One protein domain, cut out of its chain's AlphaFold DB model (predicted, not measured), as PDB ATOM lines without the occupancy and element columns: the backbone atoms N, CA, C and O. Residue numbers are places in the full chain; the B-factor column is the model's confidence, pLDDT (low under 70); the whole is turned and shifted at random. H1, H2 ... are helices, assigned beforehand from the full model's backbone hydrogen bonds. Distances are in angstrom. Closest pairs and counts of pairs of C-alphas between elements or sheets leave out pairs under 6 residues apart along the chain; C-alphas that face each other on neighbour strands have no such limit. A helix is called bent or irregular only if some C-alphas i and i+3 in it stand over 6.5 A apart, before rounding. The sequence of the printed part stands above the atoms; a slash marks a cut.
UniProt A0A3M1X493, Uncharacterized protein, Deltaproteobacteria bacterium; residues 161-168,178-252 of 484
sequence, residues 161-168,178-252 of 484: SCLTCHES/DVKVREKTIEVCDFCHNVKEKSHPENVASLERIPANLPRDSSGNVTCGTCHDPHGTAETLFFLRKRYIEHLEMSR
ATOM      1  N   SER A 161      87.995 125.435 159.107       79.06
ATOM      2  CA  SER A 161      88.610 125.889 160.364       79.06
ATOM      3  C   SER A 161      89.823 125.042 160.754       79.06
ATOM      4  O   SER A 161      90.799 125.594 161.269       79.06
ATOM      5  N   CYS A 162      89.825 123.743 160.427       82.88
ATOM      6  CA  CYS A 162      90.969 122.851 160.624       82.88
ATOM      7  C   CYS A 162      92.210 123.353 159.877       82.88
ATOM      8  O   CYS A 162      93.320 123.273 160.401       82.88
ATOM      9  N   LEU A 163      92.026 123.960 158.697       82.25
ATOM     10  CA  LEU A 163      93.118 124.522 157.904       82.25
ATOM     11  C   LEU A 163      93.780 125.727 158.577       82.25
ATOM     12  O   LEU A 163      94.813 126.175 158.106       82.25
ATOM     13  N   THR A 164      93.244 126.261 159.676       81.25
ATOM     14  CA  THR A 164      93.938 127.298 160.457       81.25
ATOM     15  C   THR A 164      95.251 126.765 161.026       81.25
ATOM     16  O   THR A 164      96.271 127.451 160.993       81.25
ATOM     17  N   CYS A 165      95.225 125.527 161.524       82.75
ATOM     18  CA  CYS A 165      96.361 124.891 162.181       82.75
ATOM     19  C   CYS A 165      96.949 123.754 161.342       82.75
ATOM     20  O   CYS A 165      98.137 123.481 161.447       82.75
ATOM     21  N   HIS A 166      96.153 123.100 160.498       83.81
ATOM     22  CA  HIS A 166      96.565 121.931 159.727       83.81
ATOM     23  C   HIS A 166      96.880 122.271 158.265       83.81
ATOM     24  O   HIS A 166      96.345 123.225 157.689       83.81
ATOM     25  N   GLU A 167      97.788 121.504 157.658       84.06
ATOM     26  CA  GLU A 167      98.109 121.627 156.225       84.06
ATOM     27  C   GLU A 167      96.945 121.149 155.343       84.06
ATOM     28  O   GLU A 167      96.716 121.685 154.260       84.06
ATOM     29  N   SER A 168      96.179 120.178 155.839       85.00
ATOM     30  CA  SER A 168      94.979 119.618 155.222       85.00
ATOM     31  C   SER A 168      93.903 119.380 156.282       85.00
ATOM     32  O   SER A 168      94.201 119.343 157.473       85.00
ATOM     33  N   ASP A 178      99.453 110.903 160.770       78.75
ATOM     34  CA  ASP A 178      98.956 111.243 159.429       78.75
ATOM     35  C   ASP A 178      98.646 112.742 159.315       78.75
ATOM     36  O   ASP A 178      98.811 113.359 158.260       78.75
ATOM     37  N   VAL A 179      98.264 113.357 160.437       80.94
ATOM     38  CA  VAL A 179      97.909 114.772 160.514       80.94
ATOM     39  C   VAL A 179      99.149 115.664 160.552       80.94
ATOM     40  O   VAL A 179      99.925 115.657 161.510       80.94
ATOM     41  N   LYS A 180      99.287 116.531 159.544       81.44
ATOM     42  CA  LYS A 180     100.330 117.563 159.502       81.44
ATOM     43  C   LYS A 180      99.813 118.905 159.996       81.44
ATOM     44  O   LYS A 180      98.774 119.402 159.559       81.44
ATOM     45  N   VAL A 181     100.564 119.499 160.915       80.56
ATOM     46  CA  VAL A 181     100.324 120.851 161.424       80.56
ATOM     47  C   VAL A 181     101.166 121.825 160.598       80.56
ATOM     48  O   VAL A 181     102.320 121.519 160.304       80.56
ATOM     49  N   ARG A 182     100.603 122.981 160.228       77.12
ATOM     50  CA  ARG A 182     101.292 124.007 159.438       77.12
ATOM     51  C   ARG A 182     102.602 124.425 160.095       77.12
ATOM     52  O   ARG A 182     102.692 124.595 161.319       77.12
ATOM     53  N   GLU A 183     103.600 124.694 159.261       69.81
ATOM     54  CA  GLU A 183     104.788 125.422 159.693       69.81
ATOM     55  C   GLU A 183     104.375 126.747 160.361       69.81
ATOM     56  O   GLU A 183     103.348 127.338 160.027       69.81
ATOM     57  N   LYS A 184     105.153 127.200 161.353       77.56
ATOM     58  CA  LYS A 184     104.880 128.431 162.123       77.56
ATOM     59  C   LYS A 184     103.594 128.416 162.968       77.56
ATOM     60  O   LYS A 184     103.087 129.471 163.338       77.56
ATOM     61  N   THR A 185     103.106 127.250 163.397       78.69
ATOM     62  CA  THR A 185     101.960 127.146 164.333       78.69
ATOM     63  C   THR A 185     102.104 128.016 165.593       78.69
ATOM     64  O   THR A 185     101.118 128.533 166.107       78.69
ATOM     65  N   ILE A 186     103.330 128.232 166.086       81.12
ATOM     66  CA  ILE A 186     103.583 129.147 167.212       81.12
ATOM     67  C   ILE A 186     103.143 130.578 166.875       81.12
ATOM     68  O   ILE A 186     102.556 131.241 167.725       81.12
ATOM     69  N   GLU A 187     103.391 131.049 165.651       82.44
ATOM     70  CA  GLU A 187     102.962 132.373 165.189       82.44
ATOM     71  C   GLU A 187     101.437 132.451 165.083       82.44
ATOM     72  O   GLU A 187     100.858 133.443 165.519       82.44
ATOM     73  N   VAL A 188     100.779 131.379 164.622       82.19
ATOM     74  CA  VAL A 188      99.308 131.276 164.583       82.19
ATOM     75  C   VAL A 188      98.717 131.387 165.994       82.19
ATOM     76  O   VAL A 188      97.826 132.203 166.249       82.19
ATOM     77  N   CYS A 189      99.238 130.606 166.945       84.38
ATOM     78  CA  CYS A 189      98.799 130.662 168.337       84.38
ATOM     79  C   CYS A 189      99.082 132.037 168.959       84.38
ATOM     80  O   CYS A 189      98.218 132.598 169.636       84.38
ATOM     81  N   ASP A 190     100.270 132.599 168.729       83.25
ATOM     82  CA  ASP A 190     100.652 133.914 169.241       83.25
ATOM     83  C   ASP A 190      99.785 135.030 168.657       83.25
ATOM     84  O   ASP A 190      99.408 135.949 169.384       83.25
ATOM     85  N   PHE A 191      99.392 134.936 167.386       83.38
ATOM     86  CA  PHE A 191      98.496 135.889 166.741       83.38
ATOM     87  C   PHE A 191      97.151 135.983 167.475       83.38
ATOM     88  O   PHE A 191      96.713 137.083 167.824       83.38
ATOM     89  N   CYS A 192      96.534 134.851 167.806       80.31
ATOM     90  CA  CYS A 192      95.243 134.836 168.499       80.31
ATOM     91  C   CYS A 192      95.372 135.108 170.008       80.31
ATOM     92  O   CYS A 192      94.583 135.860 170.584       80.31
ATOM     93  N   HIS A 193      96.369 134.515 170.668       80.88
ATOM     94  CA  HIS A 193      96.458 134.499 172.130       80.88
ATOM     95  C   HIS A 193      97.385 135.560 172.724       80.88
ATOM     96  O   HIS A 193      97.301 135.800 173.935       80.88
ATOM     97  N   ASN A 194      98.200 136.227 171.904       77.94
ATOM     98  CA  ASN A 194      99.177 137.233 172.320       77.94
ATOM     99  C   ASN A 194     100.139 136.691 173.392       77.94
ATOM    100  O   ASN A 194     100.226 137.201 174.508       77.94
ATOM    101  N   VAL A 195     100.756 135.556 173.084       75.25
ATOM    102  CA  VAL A 195     101.514 134.720 174.018       75.25
ATOM    103  C   VAL A 195     102.856 135.368 174.366       75.25
ATOM    104  O   VAL A 195     103.224 135.373 175.544       75.25
ATOM    105  N   LYS A 196     103.538 135.961 173.374       71.31
ATOM    106  CA  LYS A 196     104.823 136.662 173.540       71.31
ATOM    107  C   LYS A 196     104.710 137.820 174.530       71.31
ATOM    108  O   LYS A 196     105.456 137.878 175.500       71.31
ATOM    109  N   GLU A 197     103.707 138.681 174.361       69.12
ATOM    110  CA  GLU A 197     103.472 139.810 175.275       69.12
ATOM    111  C   GLU A 197     103.095 139.341 176.686       69.12
ATOM    112  O   GLU A 197     103.506 139.922 177.687       69.12
ATOM    113  N   LYS A 198     102.366 138.224 176.798       65.44
ATOM    114  CA  LYS A 198     101.959 137.654 178.091       65.44
ATOM    115  C   LYS A 198     103.094 136.965 178.845       65.44
ATOM    116  O   LYS A 198     102.832 136.386 179.901       65.44
ATOM    117  N   SER A 199     104.329 137.017 178.336       60.28
ATOM    118  CA  SER A 199     105.494 136.389 178.963       60.28
ATOM    119  C   SER A 199     105.242 134.916 179.285       60.28
ATOM    120  O   SER A 199     105.661 134.416 180.338       60.28
ATOM    121  N   HIS A 200     104.536 134.208 178.393       64.75
ATOM    122  CA  HIS A 200     104.479 132.751 178.465       64.75
ATOM    123  C   HIS A 200     105.914 132.226 178.546       64.75
ATOM    124  O   HIS A 200     106.812 132.844 177.967       64.75
ATOM    125  N   PRO A 201     106.191 131.140 179.282       58.72
ATOM    126  CA  PRO A 201     107.508 130.534 179.236       58.72
ATOM    127  C   PRO A 201     107.838 130.162 177.784       58.72
ATOM    128  O   PRO A 201     107.419 129.123 177.292       58.72
ATOM    129  N   GLU A 202     108.603 131.014 177.095       47.41
ATOM    130  CA  GLU A 202     109.365 130.652 175.889       47.41
ATOM    131  C   GLU A 202     110.349 129.513 176.234       47.41
ATOM    132  O   GLU A 202     110.705 128.680 175.408       47.41
ATOM    133  N   ASN A 203     110.673 129.404 177.526       43.09
ATOM    134  CA  ASN A 203     111.421 128.351 178.202       43.09
ATOM    135  C   ASN A 203     110.727 126.975 178.266       43.09
ATOM    136  O   ASN A 203     111.111 126.148 179.091       43.09
ATOM    137  N   VAL A 204     109.776 126.650 177.383       47.16
ATOM    138  CA  VAL A 204     109.471 125.222 177.162       47.16
ATOM    139  C   VAL A 204     110.723 124.503 176.629       47.16
ATOM    140  O   VAL A 204     110.945 123.337 176.937       47.16
ATOM    141  N   ALA A 205     111.616 125.236 175.950       42.28
ATOM    142  CA  ALA A 205     112.947 124.769 175.563       42.28
ATOM    143  C   ALA A 205     113.857 124.381 176.749       42.28
ATOM    144  O   ALA A 205     114.782 123.594 176.562       42.28
ATOM    145  N   SER A 206     113.626 124.901 177.966       43.12
ATOM    146  CA  SER A 206     114.469 124.586 179.132       43.12
ATOM    147  C   SER A 206     113.968 123.409 179.962       43.12
ATOM    148  O   SER A 206     114.658 123.002 180.899       43.12
ATOM    149  N   LEU A 207     112.798 122.844 179.646       53.88
ATOM    150  CA  LEU A 207     112.424 121.535 180.164       53.88
ATOM    151  C   LEU A 207     113.204 120.502 179.349       53.88
ATOM    152  O   LEU A 207     112.680 119.922 178.403       53.88
ATOM    153  N   GLU A 208     114.461 120.248 179.729       51.19
ATOM    154  CA  GLU A 208     115.340 119.205 179.157       51.19
ATOM    155  C   GLU A 208     114.693 117.800 179.122       51.19
ATOM    156  O   GLU A 208     115.288 116.849 178.622       51.19
ATOM    157  N   ARG A 209     113.475 117.642 179.658       63.41
ATOM    158  CA  ARG A 209     112.745 116.383 179.787       63.41
ATOM    159  C   ARG A 209     111.252 116.493 179.483       63.41
ATOM    160  O   ARG A 209     110.465 115.832 180.147       63.41
ATOM    161  N   ILE A 210     110.824 117.269 178.485       72.94
ATOM    162  CA  ILE A 210     109.437 117.113 178.010       72.94
ATOM    163  C   ILE A 210     109.239 115.648 177.564       72.94
ATOM    164  O   ILE A 210     110.048 115.169 176.765       72.94
ATOM    165  N   PRO A 211     108.187 114.940 178.023       76.44
ATOM    166  CA  PRO A 211     107.965 113.547 177.662       76.44
ATOM    167  C   PRO A 211     108.008 113.331 176.148       76.44
ATOM    168  O   PRO A 211     107.364 114.058 175.389       76.44
ATOM    169  N   ALA A 212     108.755 112.315 175.709       80.62
ATOM    170  CA  ALA A 212     108.920 111.994 174.290       80.62
ATOM    171  C   ALA A 212     107.598 111.623 173.593       80.62
ATOM    172  O   ALA A 212     107.505 111.682 172.375       80.62
ATOM    173  N   ASN A 213     106.570 111.264 174.365       78.62
ATOM    174  CA  ASN A 213     105.243 110.896 173.884       78.62
ATOM    175  C   ASN A 213     104.251 112.076 173.808       78.62
ATOM    176  O   ASN A 213     103.048 111.831 173.669       78.62
ATOM    177  N   LEU A 214     104.708 113.327 173.957       83.38
ATOM    178  CA  LEU A 214     103.897 114.513 173.671       83.38
ATOM    179  C   LEU A 214     104.037 114.935 172.198       83.38
ATOM    180  O   LEU A 214     105.126 114.783 171.640       83.38
ATOM    181  N   PRO A 215     102.978 115.493 171.575       81.12
ATOM    182  CA  PRO A 215     103.018 115.897 170.170       81.12
ATOM    183  C   PRO A 215     104.115 116.925 169.882       81.12
ATOM    184  O   PRO A 215     104.383 117.811 170.698       81.12
ATOM    185  N   ARG A 216     104.721 116.836 168.701       80.00
ATOM    186  CA  ARG A 216     105.702 117.789 168.162       80.00
ATOM    187  C   ARG A 216     105.202 118.311 166.818       80.00
ATOM    188  O   ARG A 216     104.274 117.734 166.257       80.00
ATOM    189  N   ASP A 217     105.792 119.392 166.318       74.00
ATOM    190  CA  ASP A 217     105.575 119.755 164.913       74.00
ATOM    191  C   ASP A 217     106.282 118.781 163.953       74.00
ATOM    192  O   ASP A 217     106.988 117.859 164.371       74.00
ATOM    193  N   SER A 218     106.096 119.002 162.651       71.88
ATOM    194  CA  SER A 218     106.699 118.210 161.572       71.88
ATOM    195  C   SER A 218     108.233 118.191 161.592       71.88
ATOM    196  O   SER A 218     108.839 117.285 161.024       71.88
ATOM    197  N   SER A 219     108.866 119.155 162.265       75.62
ATOM    198  CA  SER A 219     110.320 119.256 162.436       75.62
ATOM    199  C   SER A 219     110.807 118.687 163.777       75.62
ATOM    200  O   SER A 219     111.999 118.738 164.076       75.62
ATOM    201  N   GLY A 220     109.907 118.134 164.597       76.44
ATOM    202  CA  GLY A 220     110.219 117.594 165.920       76.44
ATOM    203  C   GLY A 220     110.326 118.649 167.026       76.44
ATOM    204  O   GLY A 220     110.678 118.304 168.157       76.44
ATOM    205  N   ASN A 221     110.001 119.915 166.751       78.25
ATOM    206  CA  ASN A 221     110.095 120.983 167.738       78.25
ATOM    207  C   ASN A 221     108.915 120.971 168.716       78.25
ATOM    208  O   ASN A 221     107.821 120.456 168.459       78.25
ATOM    209  N   VAL A 222     109.152 121.595 169.868       78.12
ATOM    210  CA  VAL A 222     108.122 121.903 170.859       78.12
ATOM    211  C   VAL A 222     107.268 123.062 170.353       78.12
ATOM    212  O   VAL A 222     107.797 124.132 170.064       78.12
ATOM    213  N   THR A 223     105.952 122.882 170.314       81.94
ATOM    214  CA  THR A 223     104.999 123.955 169.989       81.94
ATOM    215  C   THR A 223     104.008 124.162 171.128       81.94
ATOM    216  O   THR A 223     104.002 123.420 172.114       81.94
ATOM    217  N   CYS A 224     103.118 125.148 170.997       83.69
ATOM    218  CA  CYS A 224     102.010 125.323 171.933       83.69
ATOM    219  C   CYS A 224     101.173 124.033 172.059       83.69
ATOM    220  O   CYS A 224     100.831 123.643 173.172       83.69
ATOM    221  N   GLY A 225     100.935 123.323 170.946       83.44
ATOM    222  CA  GLY A 225     100.172 122.067 170.891       83.44
ATOM    223  C   GLY A 225     100.865 120.843 171.514       83.44
ATOM    224  O   GLY A 225     100.231 119.801 171.712       83.44
ATOM    225  N   THR A 226     102.156 120.948 171.855       83.38
ATOM    226  CA  THR A 226     102.847 119.930 172.660       83.38
ATOM    227  C   THR A 226     102.265 119.875 174.068       83.38
ATOM    228  O   THR A 226     101.982 118.797 174.589       83.38
ATOM    229  N   CYS A 227     102.131 121.039 174.703       82.75
ATOM    230  CA  CYS A 227     101.713 121.158 176.097       82.75
ATOM    231  C   CYS A 227     100.209 121.396 176.213       82.75
ATOM    232  O   CYS A 227      99.592 120.890 177.147       82.75
ATOM    233  N   HIS A 228      99.632 122.134 175.267       85.12
ATOM    234  CA  HIS A 228      98.207 122.415 175.180       85.12
ATOM    235  C   HIS A 228      97.518 121.474 174.192       85.12
ATOM    236  O   HIS A 228      98.113 121.005 173.225       85.12
ATOM    237  N   ASP A 229      96.249 121.203 174.438       85.62
ATOM    238  CA  ASP A 229      95.356 120.477 173.565       85.62
ATOM    239  C   ASP A 229      94.367 121.465 172.937       85.62
ATOM    240  O   ASP A 229      93.373 121.812 173.572       85.62
ATOM    241  N   PRO A 230      94.619 121.961 171.714       83.44
ATOM    242  CA  PRO A 230      93.722 122.925 171.074       83.44
ATOM    243  C   PRO A 230      92.333 122.335 170.782       83.44
ATOM    244  O   PRO A 230      91.395 123.089 170.547       83.44
ATOM    245  N   HIS A 231      92.199 121.003 170.822       82.38
ATOM    246  CA  HIS A 231      90.936 120.278 170.683       82.38
ATOM    247  C   HIS A 231      90.378 119.797 172.033       82.38
ATOM    248  O   HIS A 231      89.330 119.156 172.075       82.38
ATOM    249  N   GLY A 232      91.105 120.038 173.128       71.62
ATOM    250  CA  GLY A 232      90.772 119.516 174.445       71.62
ATOM    251  C   GLY A 232      89.481 120.107 174.999       71.62
ATOM    252  O   GLY A 232      89.050 121.202 174.636       71.62
ATOM    253  N   THR A 233      88.869 119.391 175.935       65.19
ATOM    254  CA  THR A 233      87.753 119.914 176.721       65.19
ATOM    255  C   THR A 233      88.281 120.820 177.838       65.19
ATOM    256  O   THR A 233      89.457 120.786 178.204       65.19
ATOM    257  N   ALA A 234      87.401 121.627 178.436       59.09
ATOM    258  CA  ALA A 234      87.741 122.467 179.589       59.09
ATOM    259  C   ALA A 234      88.082 121.666 180.870       59.09
ATOM    260  O   ALA A 234      88.261 122.260 181.933       59.09
ATOM    261  N   GLU A 235      88.172 120.332 180.785       56.16
ATOM    262  CA  GLU A 235      88.581 119.438 181.875       56.16
ATOM    263  C   GLU A 235      89.985 119.754 182.391       56.16
ATOM    264  O   GLU A 235      90.304 119.474 183.545       56.16
ATOM    265  N   THR A 236      90.832 120.369 181.564       60.59
ATOM    266  CA  THR A 236      92.146 120.832 181.990       60.59
ATOM    267  C   THR A 236      92.252 122.347 181.906       60.59
ATOM    268  O   THR A 236      91.837 122.998 180.944       60.59
ATOM    269  N   LEU A 237      92.839 122.945 182.943       62.09
ATOM    270  CA  LEU A 237      93.057 124.390 182.965       62.09
ATOM    271  C   LEU A 237      93.935 124.803 181.798       62.09
ATOM    272  O   LEU A 237      94.962 124.178 181.524       62.09
ATOM    273  N   PHE A 238      93.517 125.881 181.140       71.38
ATOM    274  CA  PHE A 238      94.197 126.431 179.973       71.38
ATOM    275  C   PHE A 238      94.399 125.405 178.851       71.38
ATOM    276  O   PHE A 238      95.336 125.557 178.073       71.38
ATOM    277  N   PHE A 239      93.545 124.378 178.762       78.31
ATOM    278  CA  PHE A 239      93.658 123.306 177.777       78.31
ATOM    279  C   PHE A 239      94.984 122.539 177.865       78.31
ATOM    280  O   PHE A 239      95.482 122.059 176.860       78.31
ATOM    281  N   LEU A 240      95.633 122.438 179.026       79.56
ATOM    282  CA  LEU A 240      96.872 121.657 179.129       79.56
ATOM    283  C   LEU A 240      96.603 120.157 178.924       79.56
ATOM    284  O   LEU A 240      95.656 119.605 179.473       79.56
ATOM    285  N   ARG A 241      97.454 119.444 178.187       82.00
ATOM    286  CA  ARG A 241      97.325 117.989 178.023       82.00
ATOM    287  C   ARG A 241      97.489 117.301 179.373       82.00
ATOM    288  O   ARG A 241      98.461 117.561 180.081       82.00
ATOM    289  N   LYS A 242      96.619 116.335 179.680       78.69
ATOM    290  CA  LYS A 242      96.700 115.527 180.909       78.69
ATOM    291  C   LYS A 242      98.107 114.963 181.151       78.69
ATOM    292  O   LYS A 242      98.652 115.148 182.229       78.69
ATOM    293  N   ARG A 243      98.743 114.387 180.124       75.69
ATOM    294  CA  ARG A 243     100.120 113.855 180.210       75.69
ATOM    295  C   ARG A 243     101.171 114.917 180.539       75.69
ATOM    296  O   ARG A 243     102.142 114.629 181.232       75.69
ATOM    297  N   TYR A 244     100.998 116.140 180.039       77.75
ATOM    298  CA  TYR A 244     101.896 117.241 180.370       77.75
ATOM    299  C   TYR A 244     101.683 117.706 181.814       77.75
ATOM    300  O   TYR A 244     102.658 117.888 182.535       77.75
ATOM    301  N   ILE A 245     100.429 117.800 182.272       72.69
ATOM    302  CA  ILE A 245     100.103 118.072 183.682       72.69
ATOM    303  C   ILE A 245     100.713 116.999 184.589       72.69
ATOM    304  O   ILE A 245     101.372 117.333 185.568       72.69
ATOM    305  N   GLU A 246     100.553 115.723 184.241       71.69
ATOM    306  CA  GLU A 246     101.144 114.595 184.967       71.69
ATOM    307  C   GLU A 246     102.672 114.692 185.009       71.69
ATOM    308  O   GLU A 246     103.279 114.462 186.051       71.69
ATOM    309  N   HIS A 247     103.313 115.068 183.901       70.44
ATOM    310  CA  HIS A 247     104.757 115.279 183.867       70.44
ATOM    311  C   HIS A 247     105.197 116.436 184.763       70.44
ATOM    312  O   HIS A 247     106.109 116.263 185.575       70.44
ATOM    313  N   LEU A 248     104.519 117.583 184.668       65.50
ATOM    314  CA  LEU A 248     104.741 118.707 185.571       65.50
ATOM    315  C   LEU A 248     104.610 118.230 187.021       65.50
ATOM    316  O   LEU A 248     105.508 118.468 187.817       65.50
ATOM    317  N   GLU A 249     103.575 117.454 187.340       60.81
ATOM    318  CA  GLU A 249     103.329 116.862 188.662       60.81
ATOM    319  C   GLU A 249     104.418 115.924 189.156       60.81
ATOM    320  O   GLU A 249     104.776 115.980 190.330       60.81
ATOM    321  N   MET A 250     104.954 115.077 188.283       57.47
ATOM    322  CA  MET A 250     106.060 114.184 188.622       57.47
ATOM    323  C   MET A 250     107.358 114.965 188.855       57.47
ATOM    324  O   MET A 250     108.136 114.612 189.739       57.47
ATOM    325  N   SER A 251     107.562 116.060 188.116       50.47
ATOM    326  CA  SER A 251     108.723 116.947 188.257       50.47
ATOM    327  C   SER A 251     108.635 117.931 189.439       50.47
ATOM    328  O   SER A 251     109.650 118.518 189.809       50.47
ATOM    329  N   ARG A 252     107.472 118.063 190.111       50.53
ATOM    330  CA  ARG A 252     107.218 118.985 191.255       50.53
ATOM    331  C   ARG A 252     108.082 118.744 192.509       50.53
ATOM    332  O   ARG A 252     107.893 119.434 193.510       50.53
TER     333      ARG A 252
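What this domain is: This is residues 161 to 168 and 178 to 252 of the 484 residues of an uncharacterized protein of Deltaproteobacteria bacterium (UniProt A0A3M1X493). Little regular structure: loops surround short H4 in the middle, with H2 packed on it and H1 and H5 towards opposite ends. The printed part has 83 residues with five named helices, H1 to H5 in order, and no named strand; it is all helix, though under half of the residues are in helices. It is compact, radius of gyration of the C-alphas 12.8 A, spanning 37 by 32 by 26 A.

Where its parts are: H1, residues 161 to 164, begins at C-alpha 161 (88.610, 125.889, 160.364). H2 is residues 185 to 193, 12.0 A from first to last C-alpha. H3, residues 202 to 206, is only just irregular: C-alphas 202 and 205 are 6.9 A apart. H4 is residues 224 to 227. H5, residues 242 to 251, 14.2 A long, ends at C-alpha 251 (108.723, 116.947, 188.257).

How they stand to each other: H1 and H2 are close but not clearly touching, closest C-alphas Thr 164 and Val 188, 7.9 A. H2 and H4 only just touch, with 3 pairs of C-alphas within 8 A, the closest Ile 186 and Cys 224, 6.3 A. H4 and H5 are close but not clearly touching, closest C-alphas Cys 227 and Tyr 244, 5.8 A. H3 is apart from the other helices. Each O i to N i+4 pair is within hydrogen-bond range in H2 and H5, but 0 of 1 in H3, with 1 of 2 O i to N i+3 pairs; H1 and H4 are too short for an i+4 pair.

The domain as a whole: The C-alphas farthest apart, Ser 168 and Arg 252, are 38.1 A apart. Residues 169 to 177 are not printed; C-alphas 168 and 178 are 10.2 A apart across the cut. The links H3 to H4 and H4 to H5 are long. In the model 24 printed residues have pLDDT under 70, among them 197 to 209.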